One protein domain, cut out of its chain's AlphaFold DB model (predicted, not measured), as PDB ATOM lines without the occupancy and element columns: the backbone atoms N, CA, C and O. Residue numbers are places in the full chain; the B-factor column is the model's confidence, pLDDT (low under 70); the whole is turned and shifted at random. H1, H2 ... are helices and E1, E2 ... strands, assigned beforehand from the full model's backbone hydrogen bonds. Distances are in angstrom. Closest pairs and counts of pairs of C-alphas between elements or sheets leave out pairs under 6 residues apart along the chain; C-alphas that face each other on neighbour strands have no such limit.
ATOM      1  N   PHE A  29       4.306  24.217  56.551       63.41
ATOM      2  CA  PHE A  29       4.236  24.186  55.081       63.41
ATOM      3  C   PHE A  29       5.615  24.318  54.428       63.41
ATOM      4  O   PHE A  29       5.855  23.740  53.370       63.41
ATOM      5  N   ARG A  30       6.532  25.072  55.052       63.56
ATOM      6  CA  ARG A  30       7.921  25.197  54.580       63.56
ATOM      7  C   ARG A  30       8.711  23.911  54.818       63.56
ATOM      8  O   ARG A  30       9.499  23.540  53.956       63.56
ATOM      9  N   GLU A  31       8.492  23.248  55.950       71.50
ATOM     10  CA  GLU A  31       9.118  21.962  56.274       71.50
ATOM     11  C   GLU A  31       8.617  20.849  55.345       71.50
ATOM     12  O   GLU A  31       9.426  20.193  54.695       71.50
ATOM     13  N   GLU A  32       7.298  20.709  55.168       73.56
ATOM     14  CA  GLU A  32       6.712  19.718  54.254       73.56
ATOM     15  C   GLU A  32       7.129  19.963  52.792       73.56
ATOM     16  O   GLU A  32       7.470  19.018  52.076       73.56
ATOM     17  N   ALA A  33       7.179  21.222  52.339       80.94
ATOM     18  CA  ALA A  33       7.699  21.555  51.012       80.94
ATOM     19  C   ALA A  33       9.199  21.228  50.873       80.94
ATOM     20  O   ALA A  33       9.630  20.753  49.818       80.94
ATOM     21  N   GLY A  34       9.987  21.443  51.932       84.62
ATOM     22  CA  GLY A  34      11.400  21.070  51.994       84.62
ATOM     23  C   GLY A  34      11.617  19.559  51.891       84.62
ATOM     24  O   GLY A  34      12.454  19.113  51.107       84.62
ATOM     25  N   ASP A  35      10.815  18.769  52.605       80.38
ATOM     26  CA  ASP A  35      10.874  17.303  52.582       80.38
ATOM     27  C   ASP A  35      10.473  16.723  51.216       80.38
ATOM     28  O   ASP A  35      11.113  15.793  50.701       80.38
ATOM     29  N   VAL A  36       9.442  17.299  50.584       85.56
ATOM     30  CA  VAL A  36       9.028  16.936  49.221       85.56
ATOM     31  C   VAL A  36      10.141  17.256  48.220       85.56
ATOM     32  O   VAL A  36      10.481  16.404  47.392       85.56
ATOM     33  N   LEU A  37      10.761  18.438  48.319       85.88
ATOM     34  CA  LEU A  37      11.881  18.828  47.461       85.88
ATOM     35  C   LEU A  37      13.088  17.899  47.646       85.88
ATOM     36  O   LEU A  37      13.650  17.427  46.659       85.88
ATOM     37  N   ALA A  38      13.463  17.583  48.887       84.69
ATOM     38  CA  ALA A  38      14.577  16.682  49.182       84.69
ATOM     39  C   ALA A  38      14.351  15.279  48.599       84.69
ATOM     40  O   ALA A  38      15.265  14.677  48.028       84.69
ATOM     41  N   THR A  39      13.118  14.778  48.682       88.44
ATOM     42  CA  THR A  39      12.724  13.495  48.090       88.44
ATOM     43  C   THR A  39      12.862  13.520  46.567       88.44
ATOM     44  O   THR A  39      13.475  12.618  45.990       88.44
ATOM     45  N   LEU A  40      12.345  14.564  45.912       90.06
ATOM     46  CA  LEU A  40      12.441  14.728  44.462       90.06
ATOM     47  C   LEU A  40      13.902  14.813  43.997       90.06
ATOM     48  O   LEU A  40      14.306  14.080  43.096       90.06
ATOM     49  N   VAL A  41      14.711  15.647  44.654       88.50
ATOM     50  CA  VAL A  41      16.148  15.787  44.369       88.50
ATOM     51  C   VAL A  41      16.878  14.454  44.563       88.50
ATOM     52  O   VAL A  41      17.748  14.108  43.765       88.50
ATOM     53  N   GLY A  42      16.506  13.668  45.577       91.00
ATOM     54  CA  GLY A  42      17.051  12.330  45.809       91.00
ATOM     55  C   GLY A  42      16.787  11.358  44.653       91.00
ATOM     56  O   GLY A  42      17.711  10.664  44.217       91.00
ATOM     57  N   TYR A  43      15.558  11.332  44.128       83.75
ATOM     58  CA  TYR A  43      15.217  10.532  42.945       83.75
ATOM     59  C   TYR A  43      15.996  10.997  41.710       83.75
ATOM     60  O   TYR A  43      16.677  10.183  41.085       83.75
ATOM     61  N   LEU A  44      15.992  12.304  41.429       83.75
ATOM     62  CA  LEU A  44      16.696  12.885  40.281       83.75
ATOM     63  C   LEU A  44      18.199  12.589  40.321       83.75
ATOM     64  O   LEU A  44      18.766  12.131  39.335       83.75
ATOM     65  N   ASN A  45      18.853  12.761  41.471       81.94
ATOM     66  CA  ASN A  45      20.284  12.490  41.615       81.94
ATOM     67  C   ASN A  45      20.621  11.006  41.376       81.94
ATOM     68  O   ASN A  45      21.669  10.678  40.816       81.94
ATOM     69  N   ARG A  46      19.739  10.084  41.782       81.88
ATOM     70  CA  ARG A  46      19.925   8.650  41.522       81.88
ATOM     71  C   ARG A  46      19.854   8.338  40.029       81.88
ATOM     72  O   ARG A  46      20.659   7.532  39.558       81.88
ATOM     73  N   ASP A  47      18.921   8.953  39.313       75.69
ATOM     74  CA  ASP A  47      18.749   8.720  37.881       75.69
ATOM     75  C   ASP A  47      19.845   9.412  37.062       75.69
ATOM     76  O   ASP A  47      20.462   8.750  36.232       75.69
ATOM     77  N   ILE A  48      20.237  10.646  37.398       73.94
ATOM     78  CA  ILE A  48      21.398  11.336  36.797       73.94
ATOM     79  C   ILE A  48      22.672  10.483  36.926       73.94
ATOM     80  O   ILE A  48      23.391  10.265  35.951       73.94
ATOM     81  N   LYS A  49      22.931   9.905  38.109       77.88
ATOM     82  CA  LYS A  49      24.087   9.013  38.321       77.88
ATOM     83  C   LYS A  49      24.053   7.747  37.462       77.88
ATOM     84  O   LYS A  49      25.115   7.210  37.151       77.88
ATOM     85  N   LYS A  50      22.869   7.243  37.099       73.00
ATOM     86  CA  LYS A  50      22.739   6.127  36.148       73.00
ATOM     87  C   LYS A  50      22.968   6.597  34.712       73.00
ATOM     88  O   LYS A  50      23.667   5.904  33.976       73.00
ATOM     89  N   ILE A  51      22.414   7.755  34.351       70.50
ATOM     90  CA  ILE A  51      22.459   8.324  32.998       70.50
ATOM     91  C   ILE A  51      23.885   8.719  32.608       70.50
ATOM     92  O   ILE A  51      24.236   8.527  31.456       70.50
ATOM     93  N   ASN A  52      24.767   9.112  33.540       65.56
ATOM     94  CA  ASN A  52      26.172   9.439  33.224       65.56
ATOM     95  C   ASN A  52      26.942   8.340  32.453       65.56
ATOM     96  O   ASN A  52      27.913   8.621  31.749       65.56
ATOM     97  N   ARG A  53      26.537   7.070  32.590       70.31
ATOM     98  CA  ARG A  53      27.124   5.953  31.825       70.31
ATOM     99  C   ARG A  53      26.702   5.924  30.361       70.31
ATOM    100  O   ARG A  53      27.350   5.254  29.577       70.31
ATOM    101  N   LEU A  54      25.603   6.585  30.036       68.75
ATOM    102  CA  LEU A  54      24.979   6.659  28.724       68.75
ATOM    103  C   LEU A  54      24.707   8.129  28.362       68.75
ATOM    104  O   LEU A  54      23.744   8.414  27.672       68.75
ATOM    105  N   SER A  55      25.489   9.076  28.881       72.62
ATOM    106  CA  SER A  55      25.313  10.509  28.602       72.62
ATOM    107  C   SER A  55      26.356  11.042  27.622       72.62
ATOM    108  O   SER A  55      26.325  12.212  27.269       72.62
ATOM    109  N   SER A  56      27.325  10.213  27.229       85.06
ATOM    110  CA  SER A  56      28.271  10.505  26.158       85.06
ATOM    111  C   SER A  56      28.556   9.236  25.371       85.06
ATOM    112  O   SER A  56      28.444   8.126  25.906       85.06
ATOM    113  N   ALA A  57      28.953   9.380  24.107       88.25
ATOM    114  CA  ALA A  57      29.265   8.225  23.276       88.25
ATOM    115  C   ALA A  57      30.411   7.389  23.868       88.25
ATOM    116  O   ALA A  57      30.344   6.162  23.897       88.25
ATOM    117  N   VAL A  58      31.420   8.057  24.436       89.94
ATOM    118  CA  VAL A  58      32.575   7.408  25.073       89.94
ATOM    119  C   VAL A  58      32.157   6.575  26.285       89.94
ATOM    120  O   VAL A  58      32.589   5.428  26.423       89.94
ATOM    121  N   SER A  59      31.320   7.120  27.175       88.62
ATOM    122  CA  SER A  59      30.886   6.377  28.362       88.62
ATOM    123  C   SER A  59      29.945   5.231  27.994       88.62
ATOM    124  O   SER A  59      30.088   4.136  28.547       88.62
ATOM    125  N   ALA A  60      29.063   5.448  27.013       89.19
ATOM    126  CA  ALA A  60      28.139   4.436  26.521       89.19
ATOM    127  C   ALA A  60      28.873   3.264  25.865       89.19
ATOM    128  O   ALA A  60      28.590   2.105  26.180       89.19
ATOM    129  N   GLN A  61      29.858   3.558  25.014       92.56
ATOM    130  CA  GLN A  61      30.679   2.540  24.369       92.56
ATOM    131  C   GLN A  61      31.461   1.735  25.410       92.56
ATOM    132  O   GLN A  61      31.372   0.508  25.429       92.56
ATOM    133  N   LYS A  62      32.111   2.413  26.365       92.62
ATOM    134  CA  LYS A  62      32.799   1.746  27.478       92.62
ATOM    135  C   LYS A  62      31.862   0.834  28.274       92.62
ATOM    136  O   LYS A  62      32.227  -0.292  28.590       92.62
ATOM    137  N   TYR A  63      30.648   1.286  28.589       90.06
ATOM    138  CA  TYR A  63      29.668   0.463  29.300       90.06
ATOM    139  C   TYR A  63      29.262  -0.784  28.503       90.06
ATOM    140  O   TYR A  63      29.129  -1.867  29.077       90.06
ATOM    141  N   ILE A  64      29.069  -0.647  27.189       91.94
ATOM    142  CA  ILE A  64      28.767  -1.764  26.288       91.94
ATOM    143  C   ILE A  64      29.920  -2.769  26.258       91.94
ATOM    144  O   ILE A  64      29.664  -3.974  26.325       91.94
ATOM    145  N   ASP A  65      31.162  -2.295  26.215       94.31
ATOM    146  CA  ASP A  65      32.355  -3.140  26.184       94.31
ATOM    147  C   ASP A  65      32.565  -3.867  27.520       94.31
ATOM    148  O   ASP A  65      32.666  -5.096  27.539       94.31
ATOM    149  N   ASP A  66      32.491  -3.139  28.642       93.38
ATOM    150  CA  ASP A  66      32.595  -3.667  30.012       93.38
ATOM    151  C   ASP A  66      31.525  -4.734  30.316       93.38
ATOM    152  O   ASP A  66      31.701  -5.591  31.185       93.38
ATOM    153  N   LYS A  67      30.369  -4.664  29.641       93.00
ATOM    154  CA  LYS A  67      29.259  -5.622  29.776       93.00
ATOM    155  C   LYS A  67      29.195  -6.652  28.654       93.00
ATOM    156  O   LYS A  67      28.284  -7.481  28.664       93.00
ATOM    157  N   HIS A  68      30.134  -6.619  27.711       95.50
ATOM    158  CA  HIS A  68      30.177  -7.501  26.545       95.50
ATOM    159  C   HIS A  68      28.883  -7.480  25.710       95.50
ATOM    160  O   HIS A  68      28.451  -8.490  25.149       95.50
ATOM    161  N   LEU A  69      28.249  -6.311  25.610       94.31
ATOM    162  CA  LEU A  69      26.978  -6.112  24.914       94.31
ATOM    163  C   LEU A  69      27.138  -5.685  23.448       94.31
ATOM    164  O   LEU A  69      26.133  -5.512  22.757       94.31
ATOM    165  N   GLY A  70      28.369  -5.552  22.941       95.06
ATOM    166  CA  GLY A  70      28.649  -5.031  21.594       95.06
ATOM    167  C   GLY A  70      28.031  -5.837  20.444       95.06
ATOM    168  O   GLY A  70      27.838  -5.310  19.348       95.06
ATOM    169  N   LYS A  71      27.645  -7.099  20.680       95.88
ATOM    170  CA  LYS A  71      26.871  -7.895  19.708       95.88
ATOM    171  C   LYS A  71      25.437  -7.393  19.533       95.88
ATOM    172  O   LYS A  71      24.874  -7.542  18.456       95.88
ATOM    173  N   ARG A  72      24.841  -6.829  20.587       95.50
ATOM    174  CA  ARG A  72      23.446  -6.377  20.598       95.50
ATOM    175  C   ARG A  72      23.318  -4.879  20.379       95.50
ATOM    176  O   ARG A  72      22.397  -4.469  19.687       95.50
ATOM    177  N   PHE A  73      24.215  -4.086  20.954       95.69
ATOM    178  CA  PHE A  73      24.114  -2.632  20.908       95.69
ATOM    179  C   PHE A  73      25.272  -1.992  20.142       95.69
ATOM    180  O   PHE A  73      26.379  -2.533  20.086       95.69
ATOM    181  N   SER A  74      24.996  -0.843  19.534       95.50
ATOM    182  CA  SER A  74      25.990   0.088  18.982       95.50
ATOM    183  C   SER A  74      25.649   1.508  19.387       95.50
ATOM    184  O   SER A  74      24.481   1.820  19.607       95.50
ATOM    185  N   VAL A  75      26.675   2.349  19.450       95.00
ATOM    186  CA  VAL A  75      26.569   3.768  19.786       95.00
ATOM    187  C   VAL A  75      26.975   4.596  18.579       95.00
ATOM    188  O   VAL A  75      27.910   4.227  17.869       95.00
ATOM    189  N   GLN A  76      26.286   5.709  18.363       94.75
ATOM    190  CA  GLN A  76      26.648   6.710  17.369       94.75
ATOM    191  C   GLN A  76      26.264   8.105  17.868       94.75
ATOM    192  O   GLN A  76      25.276   8.249  18.581       94.75
ATOM    193  N   GLU A  77      27.030   9.122  17.483       94.00
ATOM    194  CA  GLU A  77      26.624  10.522  17.631       94.00
ATOM    195  C   GLU A  77      25.900  10.977  16.363       94.00
ATOM    196  O   GLU A  77      26.397  10.748  15.257       94.00
ATOM    197  N   GLN A  78      24.722  11.582  16.515       94.12
ATOM    198  CA  GLN A  78      23.896  12.046  15.401       94.12
ATOM    199  C   GLN A  78      23.296  13.416  15.690       94.12
ATOM    200  O   GLN A  78      22.869  13.685  16.810       94.12
ATOM    201  N   ASP A  79      23.255  14.253  14.662       93.69
ATOM    202  CA  ASP A  79      22.435  15.458  14.637       93.69
ATOM    203  C   ASP A  79      20.990  15.029  14.329       93.69
ATOM    204  O   ASP A  79      20.734  14.431  13.283       93.69
ATOM    205  N   LEU A  80      20.078  15.210  15.288       92.19
ATOM    206  CA  LEU A  80      18.679  14.780  15.167       92.19
ATOM    207  C   LEU A  80      17.738  15.924  14.772       92.19
ATOM    208  O   LEU A  80      16.589  15.650  14.416       92.19
ATOM    209  N   ASP A  81      18.189  17.175  14.872       93.38
ATOM    210  CA  ASP A  81      17.397  18.380  14.609       93.38
ATOM    211  C   ASP A  81      17.981  19.278  13.503       93.38
ATOM    212  O   ASP A  81      17.446  20.361  13.256       93.38
ATOM    213  N   ASP A  82      19.022  18.809  12.806       93.38
ATOM    214  CA  ASP A  82      19.740  19.508  11.730       93.38
ATOM    215  C   ASP A  82      20.277  20.882  12.176       93.38
ATOM    216  O   ASP A  82      20.366  21.841  11.396       93.38
ATOM    217  N   ASN A  83      20.615  21.003  13.462       93.19
ATOM    218  CA  ASN A  83      21.030  22.253  14.070       93.19
ATOM    219  C   ASN A  83      22.524  22.244  14.400       93.19
ATOM    220  O   ASN A  83      22.969  21.838  15.472       93.19
ATOM    221  N   LEU A  84      23.307  22.853  13.507       91.88
ATOM    222  CA  LEU A  84      24.762  22.984  13.648       91.88
ATOM    223  C   LEU A  84      25.216  23.762  14.900       91.88
ATOM    224  O   LEU A  84      26.403  23.740  15.231       91.88
ATOM    225  N   ALA A  85      24.318  24.490  15.576       94.44
ATOM    226  CA  ALA A  85      24.637  25.219  16.803       94.44
ATOM    227  C   ALA A  85      24.545  24.350  18.071       94.44
ATOM    228  O   ALA A  85      24.969  24.796  19.141       94.44
ATOM    229  N   THR A  86      24.001  23.134  17.975       90.62
ATOM    230  CA  THR A  86      23.858  22.199  19.094       90.62
ATOM    231  C   THR A  86      24.772  20.983  18.931       90.62
ATOM    232  O   THR A  86      25.020  20.536  17.816       90.62
ATOM    233  N   PRO A  87      25.328  20.438  20.030       89.75
ATOM    234  CA  PRO A  87      26.074  19.187  19.962       89.75
ATOM    235  C   PRO A  87      25.184  18.024  19.513       89.75
ATOM    236  O   PRO A  87      24.024  17.951  19.914       89.75
ATOM    237  N   ASN A  88      25.768  17.079  18.776       92.69
ATOM    238  CA  ASN A  88      25.102  15.836  18.392       92.69
ATOM    239  C   ASN A  88      24.592  15.057  19.615       92.69
ATOM    240  O   ASN A  88      25.271  14.968  20.643       92.69
ATOM    241  N   ASN A  89      23.442  14.404  19.465       91.75
ATOM    242  CA  ASN A  89      22.909  13.480  20.455       91.75
ATOM    243  C   ASN A  89      23.651  12.145  20.407       91.75
ATOM    244  O   ASN A  89      24.041  11.653  19.344       91.75
ATOM    245  N   MET A  90      23.771  11.498  21.560       92.06
ATOM    246  CA  MET A  90      24.236  10.124  21.646       92.06
ATOM    247  C   MET A  90      23.061   9.169  21.442       92.06
ATOM    248  O   MET A  90      22.111   9.136  22.228       92.06
ATOM    249  N   VAL A  91      23.148   8.341  20.406       93.88
ATOM    250  CA  VAL A  91      22.122   7.368  20.029       93.88
ATOM    251  C   VAL A  91      22.650   5.954  20.236       93.88
ATOM    252  O   VAL A  91      23.708   5.576  19.727       93.88
ATOM    253  N   VAL A  92      21.884   5.137  20.962       93.25
ATOM    254  CA  VAL A  92      22.136   3.698  21.103       93.25
ATOM    255  C   VAL A  92      21.143   2.932  20.244       93.25
ATOM    256  O   VAL A  92      19.932   3.078  20.404       93.25
ATOM    257  N   TYR A  93      21.651   2.052  19.390       94.75
ATOM    258  CA  TYR A  93      20.863   1.169  18.536       94.75
ATOM    259  C   TYR A  93      20.831  -0.253  19.084       94.75
ATOM    260  O   TYR A  93      21.876  -0.796  19.438       94.75
ATOM    261  N   ASP A  94      19.656  -0.889  19.091       94.94
ATOM    262  CA  ASP A  94      19.550  -2.348  19.197       94.94
ATOM    263  C   ASP A  94      19.721  -2.942  17.790       94.94
ATOM    264  O   ASP A  94      18.809  -2.897  16.961       94.94
ATOM    265  N   LYS A  95      20.899  -3.517  17.526       94.69
ATOM    266  CA  LYS A  95      21.267  -4.131  16.241       94.69
ATOM    267  C   LYS A  95      20.322  -5.260  15.839       94.69
ATOM    268  O   LYS A  95      20.137  -5.508  14.655       94.69
ATOM    269  N   LYS A  96      19.723  -5.956  16.812       93.69
ATOM    270  CA  LYS A  96      18.810  -7.074  16.547       93.69
ATOM    271  C   LYS A  96      17.455  -6.578  16.051       93.69
ATOM    272  O   LYS A  96      16.861  -7.209  15.185       93.69
ATOM    273  N   LYS A  97      16.957  -5.485  16.631       92.94
ATOM    274  CA  LYS A  97      15.687  -4.861  16.228       92.94
ATOM    275  C   LYS A  97      15.849  -3.876  15.068       92.94
ATOM    276  O   LYS A  97      14.846  -3.476  14.493       92.94
ATOM    277  N   ASN A  98      17.084  -3.476  14.763       91.31
ATOM    278  CA  ASN A  98      17.397  -2.376  13.856       91.31
ATOM    279  C   ASN A  98      16.637  -1.086  14.227       91.31
ATOM    280  O   ASN A  98      16.047  -0.427  13.377       91.31
ATOM    281  N   ALA A  99      16.601  -0.772  15.524       93.75
ATOM    282  CA  ALA A  99      15.830   0.340  16.073       93.75
ATOM    283  C   ALA A  99      16.627   1.103  17.135       93.75
ATOM    284  O   ALA A  99      17.518   0.543  17.784       93.75
ATOM    285  N   ILE A 100      16.274   2.374  17.332       93.69
ATOM    286  CA  ILE A 100      16.808   3.191  18.424       93.69
ATOM    287  C   ILE A 100      16.337   2.582  19.743       93.69
ATOM    288  O   ILE A 100      15.142   2.371  19.942       93.69
ATOM    289  N   HIS A 101      17.283   2.291  20.629       91.56
ATOM    290  CA  HIS A 101      17.029   1.838  21.990       91.56
ATOM    291  C   HIS A 101      16.995   3.003  22.985       91.56
ATOM    292  O   HIS A 101      16.205   2.980  23.927       91.56
ATOM    293  N   SER A 102      17.866   4.000  22.811       91.19
ATOM    294  CA  SER A 102      17.889   5.197  23.654       91.19
ATOM    295  C   SER A 102      18.562   6.383  22.972       91.19
ATOM    296  O   SER A 102      19.469   6.180  22.165       91.19
ATOM    297  N   VAL A 103      18.185   7.592  23.387       91.25
ATOM    298  CA  VAL A 103      18.825   8.864  23.016       91.25
ATOM    299  C   VAL A 103      19.245   9.587  24.295       91.25
ATOM    300  O   VAL A 103      18.435   9.712  25.211       91.25
ATOM    301  N   ASP A 104      20.513   9.985  24.404       88.56
ATOM    302  CA  ASP A 104      21.113  10.646  25.580       88.56
ATOM    303  C   ASP A 104      20.813   9.944  26.916       88.56
ATOM    304  O   ASP A 104      20.606  10.553  27.966       88.56
ATOM    305  N   GLY A 105      20.760   8.612  26.859       85.50
ATOM    306  CA  GLY A 105      20.480   7.755  28.008       85.50
ATOM    307  C   GLY A 105      18.996   7.604  28.352       85.50
ATOM    308  O   GLY A 105      18.671   6.836  29.259       85.50
ATOM    309  N   TYR A 106      18.089   8.248  27.612       84.75
ATOM    310  CA  TYR A 106      16.646   8.036  27.716       84.75
ATOM    311  C   TYR A 106      16.200   6.911  26.789       84.75
ATOM    312  O   TYR A 106      16.294   7.012  25.566       84.75
ATOM    313  N   THR A 107      15.719   5.818  27.378       86.38
ATOM    314  CA  THR A 107      15.206   4.664  26.634       86.38
ATOM    315  C   THR A 107      13.963   5.047  25.839       86.38
ATOM    316  O   THR A 107      13.001   5.583  26.390       86.38
ATOM    317  N   THR A 108      13.965   4.734  24.550       83.44
ATOM    318  CA  THR A 108      12.798   4.869  23.684       83.44
ATOM    319  C   THR A 108      11.860   3.683  23.920       83.44
ATOM    320  O   THR A 108      12.292   2.539  24.087       83.44
ATOM    321  N   ALA A 109      10.553   3.938  23.976       69.25
ATOM    322  CA  ALA A 109       9.555   2.878  24.056       69.25
ATOM    323  C   ALA A 109       9.428   2.213  22.673       69.25
ATOM    324  O   ALA A 109       8.666   2.690  21.837       69.25
ATOM    325  N   VAL A 110      10.218   1.163  22.415       56.59
ATOM    326  CA  VAL A 110      10.136   0.343  21.186       56.59
ATOM    327  C   VAL A 110       9.832  -1.116  21.489       56.59
ATOM    328  O   VAL A 110      10.693  -1.818  22.086       56.59
TER     329      VAL A 110
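This is residues 29 to 110 of the 110 residues of an uncharacterized protein of Streblomastix strix (UniProt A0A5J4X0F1). H1, a long arm, sticks out with residues 29 to 47 from a small two-layer body, H2 over one face of the strongly twisted sheet E1 E2 E3. The 82 printed residues, mixed in class, have two named helices, then three named strands in a meander, each the antiparallel neighbour of the one before. The whole is loose, with radius of gyration of the C-alphas 16.5 A and spans 51, 34 and 24 A.

H1, residues 29 to 54, runs 37.8 A from C-alpha 29 at (4.236, 24.186, 55.081). H2 is 57 to 66, E1 73 to 78, E2 89 to 94, and E3 99 to 103, ending at (18.825, 8.864, 23.016).

H1, with residues 52 to 54 alone, touches H2 only at the corner; the closest C-alphas, Leu 54 and Ala 60, are 4.4 A apart. H2 is on the sheet, height 9.0 A, over E1. Within hydrogen-bond range are N 76 and O 91, 2.9 A, in hairpin E1 E2, N 101 and O 92, 2.8 A, in hairpin E2 E3, every O i to N i+4 pair of H2, and 20 of 22 in H1.

The printed part has no cut and no long link; pLDDT is under 70 at residues 29, 30, 52, 54, 109 and 110.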